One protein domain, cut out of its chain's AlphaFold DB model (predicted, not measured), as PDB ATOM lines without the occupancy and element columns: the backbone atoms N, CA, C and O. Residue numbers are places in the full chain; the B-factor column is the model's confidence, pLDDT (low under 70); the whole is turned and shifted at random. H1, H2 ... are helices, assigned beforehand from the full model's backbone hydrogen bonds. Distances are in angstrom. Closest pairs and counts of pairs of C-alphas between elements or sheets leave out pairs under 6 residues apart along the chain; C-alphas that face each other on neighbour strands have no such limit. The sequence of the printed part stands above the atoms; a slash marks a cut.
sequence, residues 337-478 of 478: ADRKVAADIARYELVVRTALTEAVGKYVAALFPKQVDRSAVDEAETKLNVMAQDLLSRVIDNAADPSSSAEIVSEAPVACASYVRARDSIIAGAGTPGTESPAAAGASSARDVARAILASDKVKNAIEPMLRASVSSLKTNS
ATOM      1  N   ALA A 337      17.934 -57.710  15.571       57.50
ATOM      2  CA  ALA A 337      17.043 -57.143  16.581       57.50
ATOM      3  C   ALA A 337      17.799 -56.428  17.717       57.50
ATOM      4  O   ALA A 337      17.457 -55.293  18.047       57.50
ATOM      5  N   ASP A 338      18.867 -57.021  18.256       61.94
ATOM      6  CA  ASP A 338      19.617 -56.448  19.386       61.94
ATOM      7  C   ASP A 338      20.375 -55.177  18.979       61.94
ATOM      8  O   ASP A 338      20.421 -54.190  19.717       61.94
ATOM      9  N   ARG A 339      20.911 -55.153  17.750       68.75
ATOM     10  CA  ARG A 339      21.548 -53.952  17.177       68.75
ATOM     11  C   ARG A 339      20.550 -52.815  16.977       68.75
ATOM     12  O   ARG A 339      20.899 -51.654  17.188       68.75
ATOM     13  N   LYS A 340      19.313 -53.139  16.591       67.25
ATOM     14  CA  LYS A 340      18.236 -52.160  16.427       67.25
ATOM     15  C   LYS A 340      17.825 -51.558  17.773       67.25
ATOM     16  O   LYS A 340      17.741 -50.339  17.873       67.25
ATOM     17  N   VAL A 341      17.661 -52.380  18.812       69.19
ATOM     18  CA  VAL A 341      17.325 -51.917  20.172       69.19
ATOM     19  C   VAL A 341      18.420 -51.007  20.741       69.19
ATOM     20  O   VAL A 341      18.116 -49.945  21.281       69.19
ATOM     21  N   ALA A 342      19.698 -51.352  20.561       72.06
ATOM     22  CA  ALA A 342      20.806 -50.498  20.995       72.06
ATOM     23  C   ALA A 342      20.816 -49.128  20.281       72.06
ATOM     24  O   ALA A 342      21.004 -48.092  20.919       72.06
ATOM     25  N   ALA A 343      20.559 -49.105  18.968       69.38
ATOM     26  CA  ALA A 343      20.451 -47.866  18.193       69.38
ATOM     27  C   ALA A 343      19.231 -47.012  18.592       69.38
ATOM     28  O   ALA A 343      19.250 -45.784  18.484       69.38
ATOM     29  N   ASP A 344      18.164 -47.659  19.047       68.19
ATOM     30  CA  ASP A 344      16.930 -47.031  19.506       68.19
ATOM     31  C   ASP A 344      17.108 -46.378  20.890       68.19
ATOM     32  O   ASP A 344      16.688 -45.236  21.093       68.19
ATOM     33  N   ILE A 345      17.829 -47.035  21.805       72.62
ATOM     34  CA  ILE A 345      18.212 -46.469  23.110       72.62
ATOM     35  C   ILE A 345      19.135 -45.253  22.930       72.62
ATOM     36  O   ILE A 345      18.868 -44.198  23.501       72.62
ATOM     37  N   ALA A 346      20.157 -45.344  22.072       74.19
ATOM     38  CA  ALA A 346      21.069 -44.224  21.812       74.19
ATOM     39  C   ALA A 346      20.351 -42.993  21.219       74.19
ATOM     40  O   ALA A 346      20.661 -41.848  21.556       74.19
ATOM     41  N   ARG A 347      19.348 -43.213  20.356       73.56
ATOM     42  CA  ARG A 347      18.491 -42.134  19.835       73.56
ATOM     43  C   ARG A 347      17.652 -41.491  20.934       73.56
ATOM     44  O   ARG A 347      17.530 -40.268  20.959       73.56
ATOM     45  N   TYR A 348      17.104 -42.290  21.845       76.19
ATOM     46  CA  TYR A 348      16.352 -41.777  22.986       76.19
ATOM     47  C   TYR A 348      17.229 -40.933  23.922       76.19
ATOM     48  O   TYR A 348      16.837 -39.827  24.289       76.19
ATOM     49  N   GLU A 349      18.441 -41.388  24.240       81.25
ATOM     50  CA  GLU A 349      19.397 -40.635  25.063       81.25
ATOM     51  C   GLU A 349      19.706 -39.249  24.486       81.25
ATOM     52  O   GLU A 349      19.701 -38.256  25.218       81.25
ATOM     53  N   LEU A 350      19.901 -39.155  23.168       76.00
ATOM     54  CA  LEU A 350      20.110 -37.876  22.491       76.00
ATOM     55  C   LEU A 350      18.906 -36.936  22.669       76.00
ATOM     56  O   LEU A 350      19.082 -35.764  22.999       76.00
ATOM     57  N   VAL A 351      17.684 -37.457  22.516       75.69
ATOM     58  CA  VAL A 351      16.443 -36.684  22.692       75.69
ATOM     59  C   VAL A 351      16.298 -36.175  24.129       75.69
ATOM     60  O   VAL A 351      15.921 -35.019  24.330       75.69
ATOM     61  N   VAL A 352      16.636 -36.991  25.134       76.31
ATOM     62  CA  VAL A 352      16.617 -36.578  26.550       76.31
ATOM     63  C   VAL A 352      17.639 -35.471  26.812       76.31
ATOM     64  O   VAL A 352      17.312 -34.482  27.468       76.31
ATOM     65  N   ARG A 353      18.855 -35.585  26.261       83.38
ATOM     66  CA  ARG A 353      19.899 -34.558  26.413       83.38
ATOM     67  C   ARG A 353      19.482 -33.222  25.805       83.38
ATOM     68  O   ARG A 353      19.665 -32.193  26.453       83.38
ATOM     69  N   THR A 354      18.882 -33.229  24.614       78.62
ATOM     70  CA  THR A 354      18.362 -32.010  23.972       78.62
ATOM     71  C   THR A 354      17.210 -31.400  24.769       78.62
ATOM     72  O   THR A 354      17.208 -30.194  25.015       78.62
ATOM     73  N   ALA A 355      16.265 -32.226  25.231       77.06
ATOM     74  CA  ALA A 355      15.147 -31.770  26.054       77.06
ATOM     75  C   ALA A 355      15.616 -31.150  27.379       77.06
ATOM     76  O   ALA A 355      15.026 -30.178  27.848       77.06
ATOM     77  N   LEU A 356      16.689 -31.682  27.969       82.75
ATOM     78  CA  LEU A 356      17.262 -31.159  29.201       82.75
ATOM     79  C   LEU A 356      17.894 -29.780  29.012       82.75
ATOM     80  O   LEU A 356      17.630 -28.888  29.812       82.75
ATOM     81  N   THR A 357      18.662 -29.571  27.943       82.38
ATOM     82  CA  THR A 357      19.237 -28.251  27.646       82.38
ATOM     83  C   THR A 357      18.153 -27.207  27.378       82.38
ATOM     84  O   THR A 357      18.218 -26.105  27.917       82.38
ATOM     85  N   GLU A 358      17.100 -27.564  26.639       79.19
ATOM     86  CA  GLU A 358      15.954 -26.671  26.427       79.19
ATOM     87  C   GLU A 358      15.224 -26.347  27.745       79.19
ATOM     88  O   GLU A 358      14.804 -25.210  27.977       79.19
ATOM     89  N   ALA A 359      15.081 -27.335  28.633       79.19
ATOM     90  CA  ALA A 359      14.449 -27.153  29.934       79.19
ATOM     91  C   ALA A 359      15.284 -26.267  30.871       79.19
ATOM     92  O   ALA A 359      14.711 -25.437  31.571       79.19
ATOM     93  N   VAL A 360      16.615 -26.392  30.855       81.94
ATOM     94  CA  VAL A 360      17.532 -25.555  31.648       81.94
ATOM     95  C   VAL A 360      17.401 -24.081  31.268       81.94
ATOM     96  O   VAL A 360      17.195 -23.254  32.156       81.94
ATOM     97  N   GLY A 361      17.432 -23.751  29.972       76.31
ATOM     98  CA  GLY A 361      17.292 -22.362  29.517       76.31
ATOM     99  C   GLY A 361      15.953 -21.746  29.932       76.31
ATOM    100  O   GLY A 361      15.897 -20.633  30.457       76.31
ATOM    101  N   LYS A 362      14.857 -22.511  29.815       78.69
ATOM    102  CA  LYS A 362      13.526 -22.086  30.294       78.69
ATOM    103  C   LYS A 362      13.484 -21.892  31.808       78.69
ATOM    104  O   LYS A 362      12.872 -20.946  32.298       78.69
ATOM    105  N   TYR A 363      14.123 -22.792  32.543       77.31
ATOM    106  CA  TYR A 363      14.141 -22.785  33.997       77.31
ATOM    107  C   TYR A 363      14.937 -21.592  34.552       77.31
ATOM    108  O   TYR A 363      14.495 -20.927  35.485       77.31
ATOM    109  N   VAL A 364      16.062 -21.249  33.924       78.75
ATOM    110  CA  VAL A 364      16.871 -20.072  34.270       78.75
ATOM    111  C   VAL A 364      16.133 -18.780  33.918       78.75
ATOM    112  O   VAL A 364      15.999 -17.903  34.772       78.75
ATOM    113  N   ALA A 365      15.544 -18.688  32.724       76.19
ATOM    114  CA  ALA A 365      14.752 -17.523  32.321       76.19
ATOM    115  C   ALA A 365      13.556 -17.243  33.255       76.19
ATOM    116  O   ALA A 365      13.150 -16.092  33.412       76.19
ATOM    117  N   ALA A 366      12.992 -18.281  33.881       75.94
ATOM    118  CA  ALA A 366      11.903 -18.145  34.844       75.94
ATOM    119  C   ALA A 366      12.366 -17.678  36.237       75.94
ATOM    120  O   ALA A 366      11.592 -17.053  36.963       75.94
ATOM    121  N   LEU A 367      13.603 -17.993  36.629       73.81
ATOM    122  CA  LEU A 367      14.109 -17.730  37.977       73.81
ATOM    123  C   LEU A 367      14.817 -16.384  38.126       73.81
ATOM    124  O   LEU A 367      14.731 -15.776  39.195       73.81
ATOM    125  N   PHE A 368      15.527 -15.924  37.097       76.06
ATOM    126  CA  PHE A 368      16.279 -14.674  37.172       76.06
ATOM    127  C   PHE A 368      15.389 -13.474  36.793       76.06
ATOM    128  O   PHE A 368      14.776 -13.469  35.724       76.06
ATOM    129  N   PRO A 369      15.296 -12.432  37.646       71.00
ATOM    130  CA  PRO A 369      14.566 -11.208  37.321       71.00
ATOM    131  C   PRO A 369      15.112 -10.528  36.059       71.00
ATOM    132  O   PRO A 369      16.319 -10.503  35.839       71.00
ATOM    133  N   LYS A 370      14.236  -9.883  35.277       69.62
ATOM    134  CA  LYS A 370      14.590  -9.202  34.010       69.62
ATOM    135  C   LYS A 370      15.625  -8.078  34.159       69.62
ATOM    136  O   LYS A 370      16.163  -7.613  33.162       69.62
ATOM    137  N   GLN A 371      15.842  -7.605  35.382       71.94
ATOM    138  CA  GLN A 371      16.802  -6.560  35.719       71.94
ATOM    139  C   GLN A 371      18.233  -7.095  35.884       71.94
ATOM    140  O   GLN A 371      19.155  -6.289  35.916       71.94
ATOM    141  N   VAL A 372      18.425  -8.419  36.006       70.38
ATOM    142  CA  VAL A 372      19.749  -9.056  36.105       70.38
ATOM    143  C   VAL A 372      20.477  -8.953  34.765       70.38
ATOM    144  O   VAL A 372      19.874  -9.148  33.710       70.38
ATOM    145  N   ASP A 373      21.779  -8.659  34.815       77.00
ATOM    146  CA  ASP A 373      22.638  -8.618  33.632       77.00
ATOM    147  C   ASP A 373      22.574  -9.949  32.870       77.00
ATOM    148  O   ASP A 373      22.694 -11.031  33.451       77.00
ATOM    149  N   ARG A 374      22.399  -9.862  31.551       76.12
ATOM    150  CA  ARG A 374      22.268 -11.020  30.668       76.12
ATOM    151  C   ARG A 374      23.498 -11.928  30.724       76.12
ATOM    152  O   ARG A 374      23.342 -13.139  30.692       76.12
ATOM    153  N   SER A 375      24.686 -11.359  30.926       75.94
ATOM    154  CA  SER A 375      25.926 -12.125  31.093       75.94
ATOM    155  C   SER A 375      25.905 -13.047  32.321       75.94
ATOM    156  O   SER A 375      26.374 -14.182  32.252       75.94
ATOM    157  N   ALA A 376      25.298 -12.607  33.428       72.81
ATOM    158  CA  ALA A 376      25.150 -13.412  34.640       72.81
ATOM    159  C   ALA A 376      24.075 -14.503  34.488       72.81
ATOM    160  O   ALA A 376      24.193 -15.579  35.078       72.81
ATOM    161  N   VAL A 377      23.037 -14.238  33.687       77.12
ATOM    162  CA  VAL A 377      22.007 -15.229  33.336       77.12
ATOM    163  C   VAL A 377      22.602 -16.323  32.444       77.12
ATOM    164  O   VAL A 377      22.406 -17.503  32.729       77.12
ATOM    165  N   ASP A 378      23.400 -15.949  31.442       79.62
ATOM    166  CA  ASP A 378      24.068 -16.888  30.532       79.62
ATOM    167  C   ASP A 378      25.105 -17.764  31.277       79.62
ATOM    168  O   ASP A 378      25.230 -18.969  31.023       79.62
ATOM    169  N   GLU A 379      25.821 -17.199  32.259       80.50
ATOM    170  CA  GLU A 379      26.737 -17.956  33.126       80.50
ATOM    171  C   GLU A 379      25.984 -18.958  34.021       80.50
ATOM    172  O   GLU A 379      26.414 -20.110  34.171       80.50
ATOM    173  N   ALA A 380      24.847 -18.551  34.593       77.50
ATOM    174  CA  ALA A 380      23.996 -19.424  35.399       77.50
ATOM    175  C   ALA A 380      23.382 -20.556  34.560       77.50
ATOM    176  O   ALA A 380      23.372 -21.705  35.004       77.50
ATOM    177  N   GLU A 381      22.939 -20.262  33.337       83.88
ATOM    178  CA  GLU A 381      22.454 -21.260  32.379       83.88
ATOM    179  C   GLU A 381      23.525 -22.290  32.045       83.88
ATOM    180  O   GLU A 381      23.280 -23.495  32.130       83.88
ATOM    181  N   THR A 382      24.740 -21.827  31.763       85.88
ATOM    182  CA  THR A 382      25.863 -22.708  31.440       85.88
ATOM    183  C   THR A 382      26.199 -23.634  32.611       85.88
ATOM    184  O   THR A 382      26.296 -24.850  32.430       85.88
ATOM    185  N   LYS A 383      26.324 -23.094  33.832       84.00
ATOM    186  CA  LYS A 383      26.619 -23.891  35.036       84.00
ATOM    187  C   LYS A 383      25.518 -24.905  35.332       84.00
ATOM    188  O   LYS A 383      25.813 -26.064  35.626       84.00
ATOM    189  N   LEU A 384      24.257 -24.490  35.224       83.31
ATOM    190  CA  LEU A 384      23.119 -25.360  35.497       83.31
ATOM    191  C   LEU A 384      23.000 -26.481  34.461       83.31
ATOM    192  O   LEU A 384      22.739 -27.625  34.828       83.31
ATOM    193  N   ASN A 385      23.250 -26.175  33.186       86.88
ATOM    194  CA  ASN A 385      23.223 -27.161  32.109       86.88
ATOM    195  C   ASN A 385      24.313 -28.221  32.314       86.88
ATOM    196  O   ASN A 385      24.029 -29.409  32.197       86.88
ATOM    197  N   VAL A 386      25.529 -27.822  32.707       89.50
ATOM    198  CA  VAL A 386      26.616 -28.767  33.021       89.50
ATOM    199  C   VAL A 386      26.224 -29.701  34.170       89.50
ATOM    200  O   VAL A 386      26.344 -30.917  34.038       89.50
ATOM    201  N   MET A 387      25.697 -29.159  35.272       84.25
ATOM    202  CA  MET A 387      25.276 -29.965  36.426       84.25
ATOM    203  C   MET A 387      24.125 -30.919  36.097       84.25
ATOM    204  O   MET A 387      24.110 -32.063  36.550       84.25
ATOM    205  N   ALA A 388      23.158 -30.456  35.308       85.31
ATOM    206  CA  ALA A 388      22.022 -31.264  34.904       85.31
ATOM    207  C   ALA A 388      22.445 -32.403  33.956       85.31
ATOM    208  O   ALA A 388      21.975 -33.530  34.105       85.31
ATOM    209  N   GLN A 389      23.359 -32.140  33.015       89.25
ATOM    210  CA  GLN A 389      23.888 -33.150  32.087       89.25
ATOM    211  C   GLN A 389      24.785 -34.187  32.782       89.25
ATOM    212  O   GLN A 389      24.779 -35.358  32.389       89.25
ATOM    213  N   ASP A 390      25.520 -33.789  33.824       88.12
ATOM    214  CA  ASP A 390      26.234 -34.719  34.709       88.12
ATOM    215  C   ASP A 390      25.257 -35.650  35.443       88.12
ATOM    216  O   ASP A 390      25.405 -36.872  35.406       88.12
ATOM    217  N   LEU A 391      24.196 -35.088  36.038       85.38
ATOM    218  CA  LEU A 391      23.165 -35.871  36.723       85.38
ATOM    219  C   LEU A 391      22.466 -36.852  35.772       85.38
ATOM    220  O   LEU A 391      22.275 -38.013  36.122       85.38
ATOM    221  N   LEU A 392      22.136 -36.412  34.553       86.69
ATOM    222  CA  LEU A 392      21.564 -37.274  33.519       86.69
ATOM    223  C   LEU A 392      22.490 -38.443  33.168       86.69
ATOM    224  O   LEU A 392      22.019 -39.562  33.003       86.69
ATOM    225  N   SER A 393      23.797 -38.198  33.062       89.12
ATOM    226  CA  SER A 393      24.758 -39.244  32.696       89.12
ATOM    227  C   SER A 393      24.836 -40.316  33.788       89.12
ATOM    228  O   SER A 393      24.717 -41.496  33.484       89.12
ATOM    229  N   ARG A 394      24.847 -39.907  35.064       85.50
ATOM    230  CA  ARG A 394      24.771 -40.830  36.211       85.50
ATOM    231  C   ARG A 394      23.459 -41.630  36.252       85.50
ATOM    232  O   ARG A 394      23.456 -42.797  36.634       85.50
ATOM    233  N   VAL A 395      22.339 -41.032  35.833       85.50
ATOM    234  CA  VAL A 395      21.044 -41.730  35.699       85.50
ATOM    235  C   VAL A 395      21.083 -42.790  34.589       85.50
ATOM    236  O   VAL A 395      20.559 -43.888  34.786       85.50
ATOM    237  N   ILE A 396      21.700 -42.474  33.445       86.12
ATOM    238  CA  ILE A 396      21.881 -43.408  32.323       86.12
ATOM    239  C   ILE A 396      22.772 -44.583  32.748       86.12
ATOM    240  O   ILE A 396      22.387 -45.738  32.556       86.12
ATOM    241  N   ASP A 397      23.904 -44.298  33.394       84.06
ATOM    242  CA  ASP A 397      24.864 -45.309  33.853       84.06
ATOM    243  C   ASP A 397      24.236 -46.263  34.881       84.06
ATOM    244  O   ASP A 397      24.358 -47.481  34.761       84.06
ATOM    245  N   ASN A 398      23.456 -45.736  35.833       83.00
ATOM    246  CA  ASN A 398      22.732 -46.554  36.809       83.00
ATOM    247  C   ASN A 398      21.653 -47.443  36.174       83.00
ATOM    248  O   ASN A 398      21.350 -48.520  36.683       83.00
ATOM    249  N   ALA A 399      21.042 -47.011  35.070       79.94
ATOM    250  CA  ALA A 399      20.120 -47.872  34.340       79.94
ATOM    251  C   ALA A 399      20.873 -49.005  33.625       79.94
ATOM    252  O   ALA A 399      20.373 -50.131  33.574       79.94
ATOM    253  N   ALA A 400      22.061 -48.733  33.079       78.81
ATOM    254  CA  ALA A 400      22.901 -49.742  32.438       78.81
ATOM    255  C   ALA A 400      23.447 -50.774  33.441       78.81
ATOM    256  O   ALA A 400      23.431 -51.966  33.134       78.81
ATOM    257  N   ASP A 401      23.849 -50.329  34.635       76.31
ATOM    258  CA  ASP A 401      24.331 -51.172  35.730       76.31
ATOM    259  C   ASP A 401      23.760 -50.709  37.091       76.31
ATOM    260  O   ASP A 401      24.333 -49.827  37.744       76.31
ATOM    261  N   PRO A 402      22.659 -51.323  37.567       66.94
ATOM    262  CA  PRO A 402      22.006 -50.968  38.832       66.94
ATOM    263  C   PRO A 402      22.866 -51.202  40.080       66.94
ATOM    264  O   PRO A 402      22.523 -50.721  41.159       66.94
ATOM    265  N   SER A 403      23.959 -51.963  39.963       62.94
ATOM    266  CA  SER A 403      24.882 -52.218  41.073       62.94
ATOM    267  C   SER A 403      25.893 -51.086  41.280       62.94
ATOM    268  O   SER A 403      26.526 -51.008  42.333       62.94
ATOM    269  N   SER A 404      26.008 -50.178  40.304       58.75
ATOM    270  CA  SER A 404      27.052 -49.156  40.262       58.75
ATOM    271  C   SER A 404      26.733 -47.874  41.040       58.75
ATOM    272  O   SER A 404      27.654 -47.106  41.315       58.75
ATOM    273  N   SER A 405      25.468 -47.579  41.389       59.47
ATOM    274  CA  SER A 405      25.103 -46.254  41.930       59.47
ATOM    275  C   SER A 405      23.815 -46.222  42.775       59.47
ATOM    276  O   SER A 405      22.846 -45.546  42.448       59.47
ATOM    277  N   ALA A 406      23.801 -46.855  43.952       61.66
ATOM    278  CA  ALA A 406      22.689 -46.688  44.907       61.66
ATOM    279  C   ALA A 406      22.466 -45.212  45.332       61.66
ATOM    280  O   ALA A 406      21.347 -44.806  45.649       61.66
ATOM    281  N   GLU A 407      23.520 -44.392  45.286       64.62
ATOM    282  CA  GLU A 407      23.484 -42.969  45.638       64.62
ATOM    283  C   GLU A 407      22.635 -42.132  44.663       64.62
ATOM    284  O   GLU A 407      21.858 -41.291  45.118       64.62
ATOM    285  N   ILE A 408      22.671 -42.396  43.345       74.31
ATOM    286  CA  ILE A 408      21.885 -41.606  42.373       74.31
ATOM    287  C   ILE A 408      20.382 -41.840  42.528       74.31
ATOM    288  O   ILE A 408      19.584 -40.926  42.328       74.31
ATOM    289  N   VAL A 409      19.988 -43.046  42.943       68.44
ATOM    290  CA  VAL A 409      18.585 -43.379  43.211       68.44
ATOM    291  C   VAL A 409      18.067 -42.590  44.414       68.44
ATOM    292  O   VAL A 409      16.900 -42.210  44.431       68.44
ATOM    293  N   SER A 410      18.929 -42.283  45.389       69.69
ATOM    294  CA  SER A 410      18.578 -41.394  46.503       69.69
ATOM    295  C   SER A 410      18.570 -39.909  46.110       69.69
ATOM    296  O   SER A 410      17.732 -39.154  46.592       69.69
ATOM    297  N   GLU A 411      19.454 -39.499  45.195       72.88
ATOM    298  CA  GLU A 411      19.627 -38.108  44.747       72.88
ATOM    299  C   GLU A 411      18.553 -37.665  43.732       72.88
ATOM    300  O   GLU A 411      18.121 -36.510  43.738       72.88
ATOM    301  N   ALA A 412      18.106 -38.572  42.856       77.56
ATOM    302  CA  ALA A 412      17.140 -38.299  41.790       77.56
ATOM    303  C   ALA A 412      16.199 -39.500  41.506       77.56
ATOM    304  O   ALA A 412      16.107 -39.962  40.361       77.56
ATOM    305  N   PRO A 413      15.434 -39.987  42.507       76.12
ATOM    306  CA  PRO A 413      14.639 -41.222  42.406       76.12
ATOM    307  C   PRO A 413      13.638 -41.209  41.246       76.12
ATOM    308  O   PRO A 413      13.469 -42.197  40.529       76.12
ATOM    309  N   VAL A 414      12.987 -40.064  41.026       73.31
ATOM    310  CA  VAL A 414      11.970 -39.891  39.980       73.31
ATOM    311  C   VAL A 414      12.599 -39.885  38.582       73.31
ATOM    312  O   VAL A 414      12.003 -40.422  37.645       73.31
ATOM    313  N   ALA A 415      13.810 -39.339  38.435       77.56
ATOM    314  CA  ALA A 415      14.534 -39.332  37.164       77.56
ATOM    315  C   ALA A 415      14.996 -40.746  36.793       77.56
ATOM    316  O   ALA A 415      14.769 -41.183  35.665       77.56
ATOM    317  N   CYS A 416      15.538 -41.493  37.764       78.88
ATOM    318  CA  CYS A 416      15.909 -42.898  37.595       78.88
ATOM    319  C   CYS A 416      14.708 -43.757  37.183       78.88
ATOM    320  O   CYS A 416      14.767 -44.452  36.171       78.88
ATOM    321  N   ALA A 417      13.589 -43.667  37.910       74.38
ATOM    322  CA  ALA A 417      12.392 -44.453  37.609       74.38
ATOM    323  C   ALA A 417      11.793 -44.122  36.229       74.38
ATOM    324  O   ALA A 417      11.346 -45.016  35.508       74.38
ATOM    325  N   SER A 418      11.795 -42.842  35.846       72.12
ATOM    326  CA  SER A 418      11.253 -42.389  34.559       72.12
ATOM    327  C   SER A 418      12.129 -42.818  33.382       72.12
ATOM    328  O   SER A 418      11.605 -43.242  32.350       72.12
ATOM    329  N   TYR A 419      13.455 -42.765  33.543       79.31
ATOM    330  CA  TYR A 419      14.399 -43.206  32.521       79.31
ATOM    331  C   TYR A 419      14.355 -44.727  32.319       79.31
ATOM    332  O   TYR A 419      14.244 -45.187  31.183       79.31
ATOM    333  N   VAL A 420      14.348 -45.505  33.410       78.25
ATOM    334  CA  VAL A 420      14.251 -46.977  33.363       78.25
ATOM    335  C   VAL A 420      12.960 -47.420  32.678       78.25
ATOM    336  O   VAL A 420      13.011 -48.204  31.738       78.25
ATOM    337  N   ARG A 421      11.811 -46.831  33.038       73.00
ATOM    338  CA  ARG A 421      10.523 -47.135  32.391       73.00
ATOM    339  C   ARG A 421      10.554 -46.898  30.878       73.00
ATOM    340  O   ARG A 421      10.005 -47.693  30.118       73.00
ATOM    341  N   ALA A 422      11.165 -45.797  30.440       69.62
ATOM    342  CA  ALA A 422      11.267 -45.477  29.021       69.62
ATOM    343  C   ALA A 422      12.204 -46.446  28.284       69.62
ATOM    344  O   ALA A 422      11.868 -46.910  27.198       69.62
ATOM    345  N   ARG A 423      13.339 -46.804  28.894       74.25
ATOM    346  CA  ARG A 423      14.289 -47.781  28.351       74.25
ATOM    347  C   ARG A 423      13.684 -49.182  28.247       74.25
ATOM    348  O   ARG A 423      13.798 -49.804  27.195       74.25
ATOM    349  N   ASP A 424      12.991 -49.648  29.280       71.38
ATOM    350  CA  ASP A 424      12.350 -50.969  29.295       71.38
ATOM    351  C   ASP A 424      11.255 -51.077  28.224       71.38
ATOM    352  O   ASP A 424      11.094 -52.121  27.593       71.38
ATOM    353  N   SER A 425      10.555 -49.973  27.937       65.50
ATOM    354  CA  SER A 425       9.595 -49.896  26.829       65.50
ATOM    355  C   SER A 425      10.255 -50.075  25.454       65.50
ATOM    356  O   SER A 425       9.652 -50.686  24.572       65.50
ATOM    357  N   ILE A 426      11.478 -49.565  25.264       67.38
ATOM    358  CA  ILE A 426      12.249 -49.732  24.019       67.38
ATOM    359  C   ILE A 426      12.697 -51.186  23.869       67.38
ATOM    360  O   ILE A 426      12.549 -51.778  22.800       67.38
ATOM    361  N   ILE A 427      13.198 -51.777  24.958       68.62
ATOM    362  CA  ILE A 427      13.653 -53.174  25.000       68.62
ATOM    363  C   ILE A 427      12.491 -54.138  24.720       68.62
ATOM    364  O   ILE A 427      12.665 -55.112  23.991       68.62
ATOM    365  N   ALA A 428      11.289 -53.841  25.220       67.00
ATOM    366  CA  ALA A 428      10.082 -54.634  24.982       67.00
ATOM    367  C   ALA A 428       9.562 -54.584  23.527       67.00
ATOM    368  O   ALA A 428       8.525 -55.173  23.224       67.00
ATOM    369  N   GLY A 429      10.247 -53.883  22.615       49.47
ATOM    370  CA  GLY A 429       9.883 -53.846  21.200       49.47
ATOM    371  C   GLY A 429       8.653 -52.989  20.900       49.47
ATOM    372  O   GLY A 429       8.143 -53.037  19.782       49.47
ATOM    373  N   ALA A 430       8.217 -52.143  21.841       53.66
ATOM    374  CA  ALA A 430       7.168 -51.143  21.617       53.66
ATOM    375  C   ALA A 430       7.625 -49.986  20.691       53.66
ATOM    376  O   ALA A 430       6.924 -48.984  20.555       53.66
ATOM    377  N   GLY A 431       8.789 -50.144  20.046       46.09
ATOM    378  CA  GLY A 431       9.514 -49.134  19.285       46.09
ATOM    379  C   GLY A 431      10.395 -48.264  20.179       46.09
ATOM    380  O   GLY A 431      10.254 -48.254  21.405       46.09
ATOM    381  N   THR A 432      11.275 -47.468  19.564       42.12
ATOM    382  CA  THR A 432      11.628 -46.203  20.219       42.12
ATOM    383  C   THR A 432      10.325 -45.487  20.560       42.12
ATOM    384  O   THR A 432       9.437 -45.409  19.701       42.12
ATOM    385  N   PRO A 433      10.189 -44.870  21.739       43.91
ATOM    386  CA  PRO A 433       9.307 -43.730  21.852       43.91
ATOM    387  C   PRO A 433       9.884 -42.637  20.933       43.91
ATOM    388  O   PRO A 433      10.644 -41.790  21.388       43.91
ATOM    389  N   GLY A 434       9.623 -42.690  19.616       43.12
ATOM    390  CA  GLY A 434      10.133 -41.659  18.708       43.12
ATOM    391  C   GLY A 434      10.354 -41.927  17.215       43.12
ATOM    392  O   GLY A 434      10.705 -40.956  16.553       43.12
ATOM    393  N   THR A 435      10.179 -43.119  16.624       29.91
ATOM    394  CA  THR A 435      10.441 -43.281  15.163       29.91
ATOM    395  C   THR A 435       9.235 -43.209  14.223       29.91
ATOM    396  O   THR A 435       9.409 -43.421  13.028       29.91
ATOM    397  N   GLU A 436       8.047 -42.807  14.681       26.31
ATOM    398  CA  GLU A 436       6.956 -42.408  13.776       26.31
ATOM    399  C   GLU A 436       6.493 -40.976  14.067       26.31
ATOM    400  O   GLU A 436       5.658 -40.769  14.936       26.31
ATOM    401  N   SER A 437       7.041 -40.016  13.307       25.20
ATOM    402  CA  SER A 437       6.586 -38.627  13.090       25.20
ATOM    403  C   SER A 437       6.306 -37.712  14.307       25.20
ATOM    404  O   SER A 437       5.792 -38.119  15.346       25.20
ATOM    405  N   PRO A 438       6.641 -36.413  14.205       31.12
ATOM    406  CA  PRO A 438       6.656 -35.504  15.342       31.12
ATOM    407  C   PRO A 438       5.226 -35.183  15.800       31.12
ATOM    408  O   PRO A 438       4.350 -34.927  14.982       31.12
ATOM    409  N   ALA A 439       5.029 -35.139  17.121       33.34
ATOM    410  CA  ALA A 439       3.783 -34.797  17.820       33.34
ATOM    411  C   ALA A 439       2.751 -35.928  18.027       33.34
ATOM    412  O   ALA A 439       1.584 -35.797  17.676       33.34
ATOM    413  N   ALA A 440       3.136 -36.989  18.741       29.53
ATOM    414  CA  ALA A 440       2.245 -37.660  19.696       29.53
ATOM    415  C   ALA A 440       3.063 -38.483  20.712       29.53
ATOM    416  O   ALA A 440       3.879 -39.315  20.341       29.53
ATOM    417  N   ALA A 441       2.838 -38.240  22.005       29.73
ATOM    418  CA  ALA A 441       3.150 -39.125  23.140       29.73
ATOM    419  C   ALA A 441       4.611 -39.558  23.443       29.73
ATOM    420  O   ALA A 441       4.813 -40.210  24.461       29.73
ATOM    421  N   GLY A 442       5.631 -39.170  22.667       34.25
ATOM    422  CA  GLY A 442       7.048 -39.487  22.968       34.25
ATOM    423  C   GLY A 442       7.873 -38.341  23.570       34.25
ATOM    424  O   GLY A 442       8.827 -38.567  24.308       34.25
ATOM    425  N   ALA A 443       7.479 -37.088  23.332       36.72
ATOM    426  CA  ALA A 443       8.158 -35.929  23.915       36.72
ATOM    427  C   ALA A 443       7.861 -35.755  25.416       36.72
ATOM    428  O   ALA A 443       8.554 -34.995  26.084       36.72
ATOM    429  N   SER A 444       6.855 -36.464  25.945       46.88
ATOM    430  CA  SER A 444       6.554 -36.481  27.378       46.88
ATOM    431  C   SER A 444       7.668 -37.180  28.144       46.88
ATOM    432  O   SER A 444       8.271 -36.541  28.985       46.88
ATOM    433  N   SER A 445       8.059 -38.416  27.798       61.38
ATOM    434  CA  SER A 445       8.995 -39.182  28.640       61.38
ATOM    435  C   SER A 445      10.385 -38.545  28.733       61.38
ATOM    436  O   SER A 445      10.952 -38.472  29.819       61.38
ATOM    437  N   ALA A 446      10.913 -38.016  27.625       63.59
ATOM    438  CA  ALA A 446      12.208 -37.342  27.625       63.59
ATOM    439  C   ALA A 446      12.177 -36.009  28.392       63.59
ATOM    440  O   ALA A 446      13.105 -35.691  29.138       63.59
ATOM    441  N   ARG A 447      11.083 -35.246  28.261       69.62
ATOM    442  CA  ARG A 447      10.874 -34.010  29.029       69.62
ATOM    443  C   ARG A 447      10.564 -34.292  30.497       69.62
ATOM    444  O   ARG A 447      10.953 -33.500  31.342       69.62
ATOM    445  N   ASP A 448       9.926 -35.411  30.814       68.88
ATOM    446  CA  ASP A 448       9.625 -35.845  32.180       68.88
ATOM    447  C   ASP A 448      10.911 -36.243  32.909       68.88
ATOM    448  O   ASP A 448      11.118 -35.829  34.049       68.88
ATOM    449  N   VAL A 449      11.835 -36.931  32.225       74.94
ATOM    450  CA  VAL A 449      13.194 -37.169  32.737       74.94
ATOM    451  C   VAL A 449      13.929 -35.842  32.948       74.94
ATOM    452  O   VAL A 449      14.485 -35.620  34.022       74.94
ATOM    453  N   ALA A 450      13.880 -34.920  31.980       78.62
ATOM    454  CA  ALA A 450      14.514 -33.609  32.117       78.62
ATOM    455  C   ALA A 450      13.950 -32.780  33.290       78.62
ATOM    456  O   ALA A 450      14.704 -32.188  34.061       78.62
ATOM    457  N   ARG A 451      12.624 -32.779  33.477       76.19
ATOM    458  CA  ARG A 451      11.947 -32.124  34.607       76.19
ATOM    459  C   ARG A 451      12.327 -32.765  35.937       76.19
ATOM    460  O   ARG A 451      12.611 -32.044  36.888       76.19
ATOM    461  N   ALA A 452      12.367 -34.094  36.007       78.06
ATOM    462  CA  ALA A 452      12.749 -34.816  37.217       78.06
ATOM    463  C   ALA A 452      14.203 -34.524  37.629       78.06
ATOM    464  O   ALA A 452      14.493 -34.406  38.816       78.06
ATOM    465  N   ILE A 453      15.098 -34.338  36.653       82.81
ATOM    466  CA  ILE A 453      16.488 -33.920  36.877       82.81
ATOM    467  C   ILE A 453      16.548 -32.506  37.453       82.81
ATOM    468  O   ILE A 453      17.209 -32.285  38.468       82.81
ATOM    469  N   LEU A 454      15.821 -31.554  36.860       82.00
ATOM    470  CA  LEU A 454      15.786 -30.171  37.350       82.00
ATOM    471  C   LEU A 454      15.103 -30.031  38.716       82.00
ATOM    472  O   LEU A 454      15.424 -29.127  39.485       82.00
ATOM    473  N   ALA A 455      14.187 -30.944  39.038       78.75
ATOM    474  CA  ALA A 455      13.517 -31.006  40.329       78.75
ATOM    475  C   ALA A 455      14.366 -31.655  41.438       78.75
ATOM    476  O   ALA A 455      13.927 -31.644  42.591       78.75
ATOM    477  N   SER A 456      15.546 -32.201  41.123       80.62
ATOM    478  CA  SER A 456      16.436 -32.808  42.117       80.62
ATOM    479  C   SER A 456      16.961 -31.780  43.121       80.62
ATOM    480  O   SER A 456      17.194 -30.608  42.796       80.62
ATOM    481  N   ASP A 457      17.186 -32.229  44.354       75.44
ATOM    482  CA  ASP A 457      17.658 -31.358  45.432       75.44
ATOM    483  C   ASP A 457      19.056 -30.802  45.141       75.44
ATOM    484  O   ASP A 457      19.344 -29.654  45.471       75.44
ATOM    485  N   LYS A 458      19.905 -31.556  44.430       77.56
ATOM    486  CA  LYS A 458      21.226 -31.075  44.001       77.56
ATOM    487  C   LYS A 458      21.129 -29.877  43.060       77.56
ATOM    488  O   LYS A 458      21.859 -28.903  43.245       77.56
ATOM    489  N   VAL A 459      20.226 -29.928  42.079       78.19
ATOM    490  CA  VAL A 459      20.009 -28.814  41.150       78.19
ATOM    491  C   VAL A 459      19.428 -27.622  41.914       78.19
ATOM    492  O   VAL A 459      20.001 -26.535  41.873       78.19
ATOM    493  N   LYS A 460      18.377 -27.828  42.717       75.88
ATOM    494  CA  LYS A 460      17.750 -26.773  43.536       75.88
ATOM    495  C   LYS A 460      18.730 -26.067  44.480       75.88
ATOM    496  O   LYS A 460      18.732 -24.838  44.545       75.88
ATOM    497  N   ASN A 461      19.586 -26.822  45.166       77.62
ATOM    498  CA  ASN A 461      20.572 -26.280  46.103       77.62
ATOM    499  C   ASN A 461      21.676 -25.477  45.398       77.62
ATOM    500  O   ASN A 461      22.232 -24.555  45.991       77.62
ATOM    501  N   ALA A 462      21.972 -25.775  44.129       76.88
ATOM    502  CA  ALA A 462      22.949 -25.028  43.337       76.88
ATOM    503  C   ALA A 462      22.420 -23.663  42.866       76.88
ATOM    504  O   ALA A 462      23.177 -22.702  42.758       76.88
ATOM    505  N   ILE A 463      21.115 -23.554  42.623       77.50
ATOM    506  CA  ILE A 463      20.459 -22.334  42.130       77.50
ATOM    507  C   ILE A 463      20.368 -21.235  43.186       77.50
ATOM    508  O   ILE A 463      20.491 -20.051  42.867       77.50
ATOM    509  N   GLU A 464      20.146 -21.601  44.445       74.12
ATOM    510  CA  GLU A 464      19.962 -20.631  45.522       74.12
ATOM    511  C   GLU A 464      21.150 -19.656  45.698       74.12
ATOM    512  O   GLU A 464      20.907 -18.444  45.751       74.12
ATOM    513  N   PRO A 465      22.422 -20.101  45.745       75.94
ATOM    514  CA  PRO A 465      23.560 -19.185  45.810       75.94
ATOM    515  C   PRO A 465      23.730 -18.346  44.534       75.94
ATOM    516  O   PRO A 465      24.073 -17.170  44.642       75.94
ATOM    517  N   MET A 466      23.424 -18.893  43.347       75.25
ATOM    518  CA  MET A 466      23.491 -18.148  42.079       75.25
ATOM    519  C   MET A 466      22.483 -16.990  42.063       75.25
ATOM    520  O   MET A 466      22.843 -15.852  41.774       75.25
ATOM    521  N   LEU A 467      21.241 -17.244  42.485       72.31
ATOM    522  CA  LEU A 467      20.213 -16.209  42.605       72.31
ATOM    523  C   LEU A 467      20.567 -15.157  43.661       72.31
ATOM    524  O   LEU A 467      20.371 -13.963  43.428       72.31
ATOM    525  N   ARG A 468      21.110 -15.563  44.819       75.81
ATOM    526  CA  ARG A 468      21.550 -14.611  45.855       75.81
ATOM    527  C   ARG A 468      22.676 -13.706  45.355       75.81
ATOM    528  O   ARG A 468      22.640 -12.512  45.652       75.81
ATOM    529  N   ALA A 469      23.640 -14.242  44.606       72.25
ATOM    530  CA  ALA A 469      24.729 -13.462  44.021       72.25
ATOM    531  C   ALA A 469      24.199 -12.439  43.003       72.25
ATOM    532  O   ALA A 469      24.494 -11.248  43.116       72.25
ATOM    533  N   SER A 470      23.322 -12.864  42.088       69.25
ATOM    534  CA  SER A 470      22.719 -11.977  41.088       69.25
ATOM    535  C   SER A 470      21.848 -10.887  41.713       69.25
ATOM    536  O   SER A 470      21.971  -9.720  41.350       69.25
ATOM    537  N   VAL A 471      21.028 -11.214  42.718       69.19
ATOM    538  CA  VAL A 471      20.208 -10.221  43.439       69.19
ATOM    539  C   VAL A 471      21.067  -9.252  44.256       69.19
ATOM    540  O   VAL A 471      20.711  -8.083  44.390       69.19
ATOM    541  N   SER A 472      22.198  -9.705  44.798       70.38
ATOM    542  CA  SER A 472      23.117  -8.832  45.540       70.38
ATOM    543  C   SER A 472      23.844  -7.855  44.611       70.38
ATOM    544  O   SER A 472      23.970  -6.690  44.970       70.38
ATOM    545  N   SER A 473      24.207  -8.280  43.392       64.12
ATOM    546  CA  SER A 473      24.792  -7.395  42.365       64.12
ATOM    547  C   SER A 473      23.844  -6.270  41.922       64.12
ATOM    548  O   SER A 473      24.276  -5.160  41.620       64.12
ATOM    549  N   LEU A 474      22.530  -6.521  41.956       62.81
ATOM    550  CA  LEU A 474      21.514  -5.506  41.666       62.81
ATOM    551  C   LEU A 474      21.383  -4.464  42.777       62.81
ATOM    552  O   LEU A 474      21.036  -3.321  42.501       62.81
ATOM    553  N   LYS A 475      21.657  -4.846  44.029       61.78
ATOM    554  CA  LYS A 475      21.599  -3.934  45.180       61.78
ATOM    555  C   LYS A 475      22.827  -3.041  45.307       61.78
ATOM    556  O   LYS A 475      22.739  -2.033  45.989       61.78
ATOM    557  N   THR A 476      23.954  -3.421  44.711       57.53
ATOM    558  CA  THR A 476      25.184  -2.614  44.712       57.53
ATOM    559  C   THR A 476      25.244  -1.615  43.557       57.53
ATOM    560  O   THR A 476      26.042  -0.687  43.614       57.53
ATOM    561  N   ASN A 477      24.418  -1.808  42.521       50.19
ATOM    562  CA  ASN A 477      24.326  -0.943  41.336       50.19
ATOM    563  C   ASN A 477      23.117   0.018  41.368       50.19
ATOM    564  O   ASN A 477      22.865   0.714  40.383       50.19
ATOM    565  N   SER A 478      22.374   0.045  42.481       45.91
ATOM    566  CA  SER A 478      21.359   1.051  42.826       45.91
ATOM    567  C   SER A 478      21.849   1.875  44.001       45.91
ATOM    568  O   SER A 478      21.316   2.999  44.134       45.91
TER     569      SER A 478
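AT A GLANCE: This is residues 337 to 478 of the 478 residues of the protein "Unnamed product" of Ostreococcus tauri (UniProt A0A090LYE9). A long helical hairpin, H1 and H2, forms one side of a flat body; a shorter hairpin, H4 and H5, packs on both of its helices, and H6 runs along H2, opposite ways, and on past the turn between H1 and H2, with the long axis reaching from Ala 337 at the start of H1 to Ser 478 just after H6. The short helix H3, six residues, lies at one edge of the body and is joined to H2 and to H4 by tight links. The printed part has 142 residues with six named helices, H1 to H6 in order, and no named strand: all helix. It is only just compact, close to loose, with a radius of gyration of the C-alphas of 17.4 A, and spans 64 by 36 by 19 A.

HOW THE PARTS SIT: H1, residues 337 to 367, touches H2, residues 374 to 400, with residues 353 to 365 alone; this hairpin has a shallow tilt of 30 degrees, and its closest C-alphas, Val 360 and Asn 385, are 5.9 A apart. H2 is the hub, touching five helices. H3, residues 406 to 411, only just touches H2, with 3 pairs of C-alphas within 8 A, the closest Val 395 and Ile 408 at 6.7 A. H4, residues 413 to 427, and H5, residues 443 to 454, form a hairpin; the closest C-alphas, Ala 415 and Ala 452, are 4.9 A apart. H4 touches H2 at a steep tilt of 58 degrees, closest at C-alphas Cys 416 and Val 395, 5.6 A. H5 touches H1 at a steep tilt of 55 degrees, closest at C-alphas Ala 446 and Val 352, 4.6 A. H6, residues 457 to 476, touches H2 at 6 degrees, a shallow tilt, opposite ways; C-alphas Met 466 and Ala 380 are closest, 6.8 A. H4 and H6 are apart. Every O i to N i+4 pair is within hydrogen-bond range in H1, H2, H4 and H5, but 1 of 2 in H3 and 13 of 16 in H6.

IN THESE COORDINATES: H1 begins at C-alpha 337 (17.043, -57.143, 16.581) and is 44.9 A long; H2 is 38.8 A. H6, 29.7 A, ends at C-alpha 476 (25.184, -2.614, 44.712).

THE WHOLE: The farthest C-alphas, Ala 337 and Ser 478, are 64.0 A apart. The printed part has no cut; the link from H4 to H5, residues 428 to 442, is long. Mean pLDDT of the printed part is 70.5, with residues 425 to 448 among those under 70.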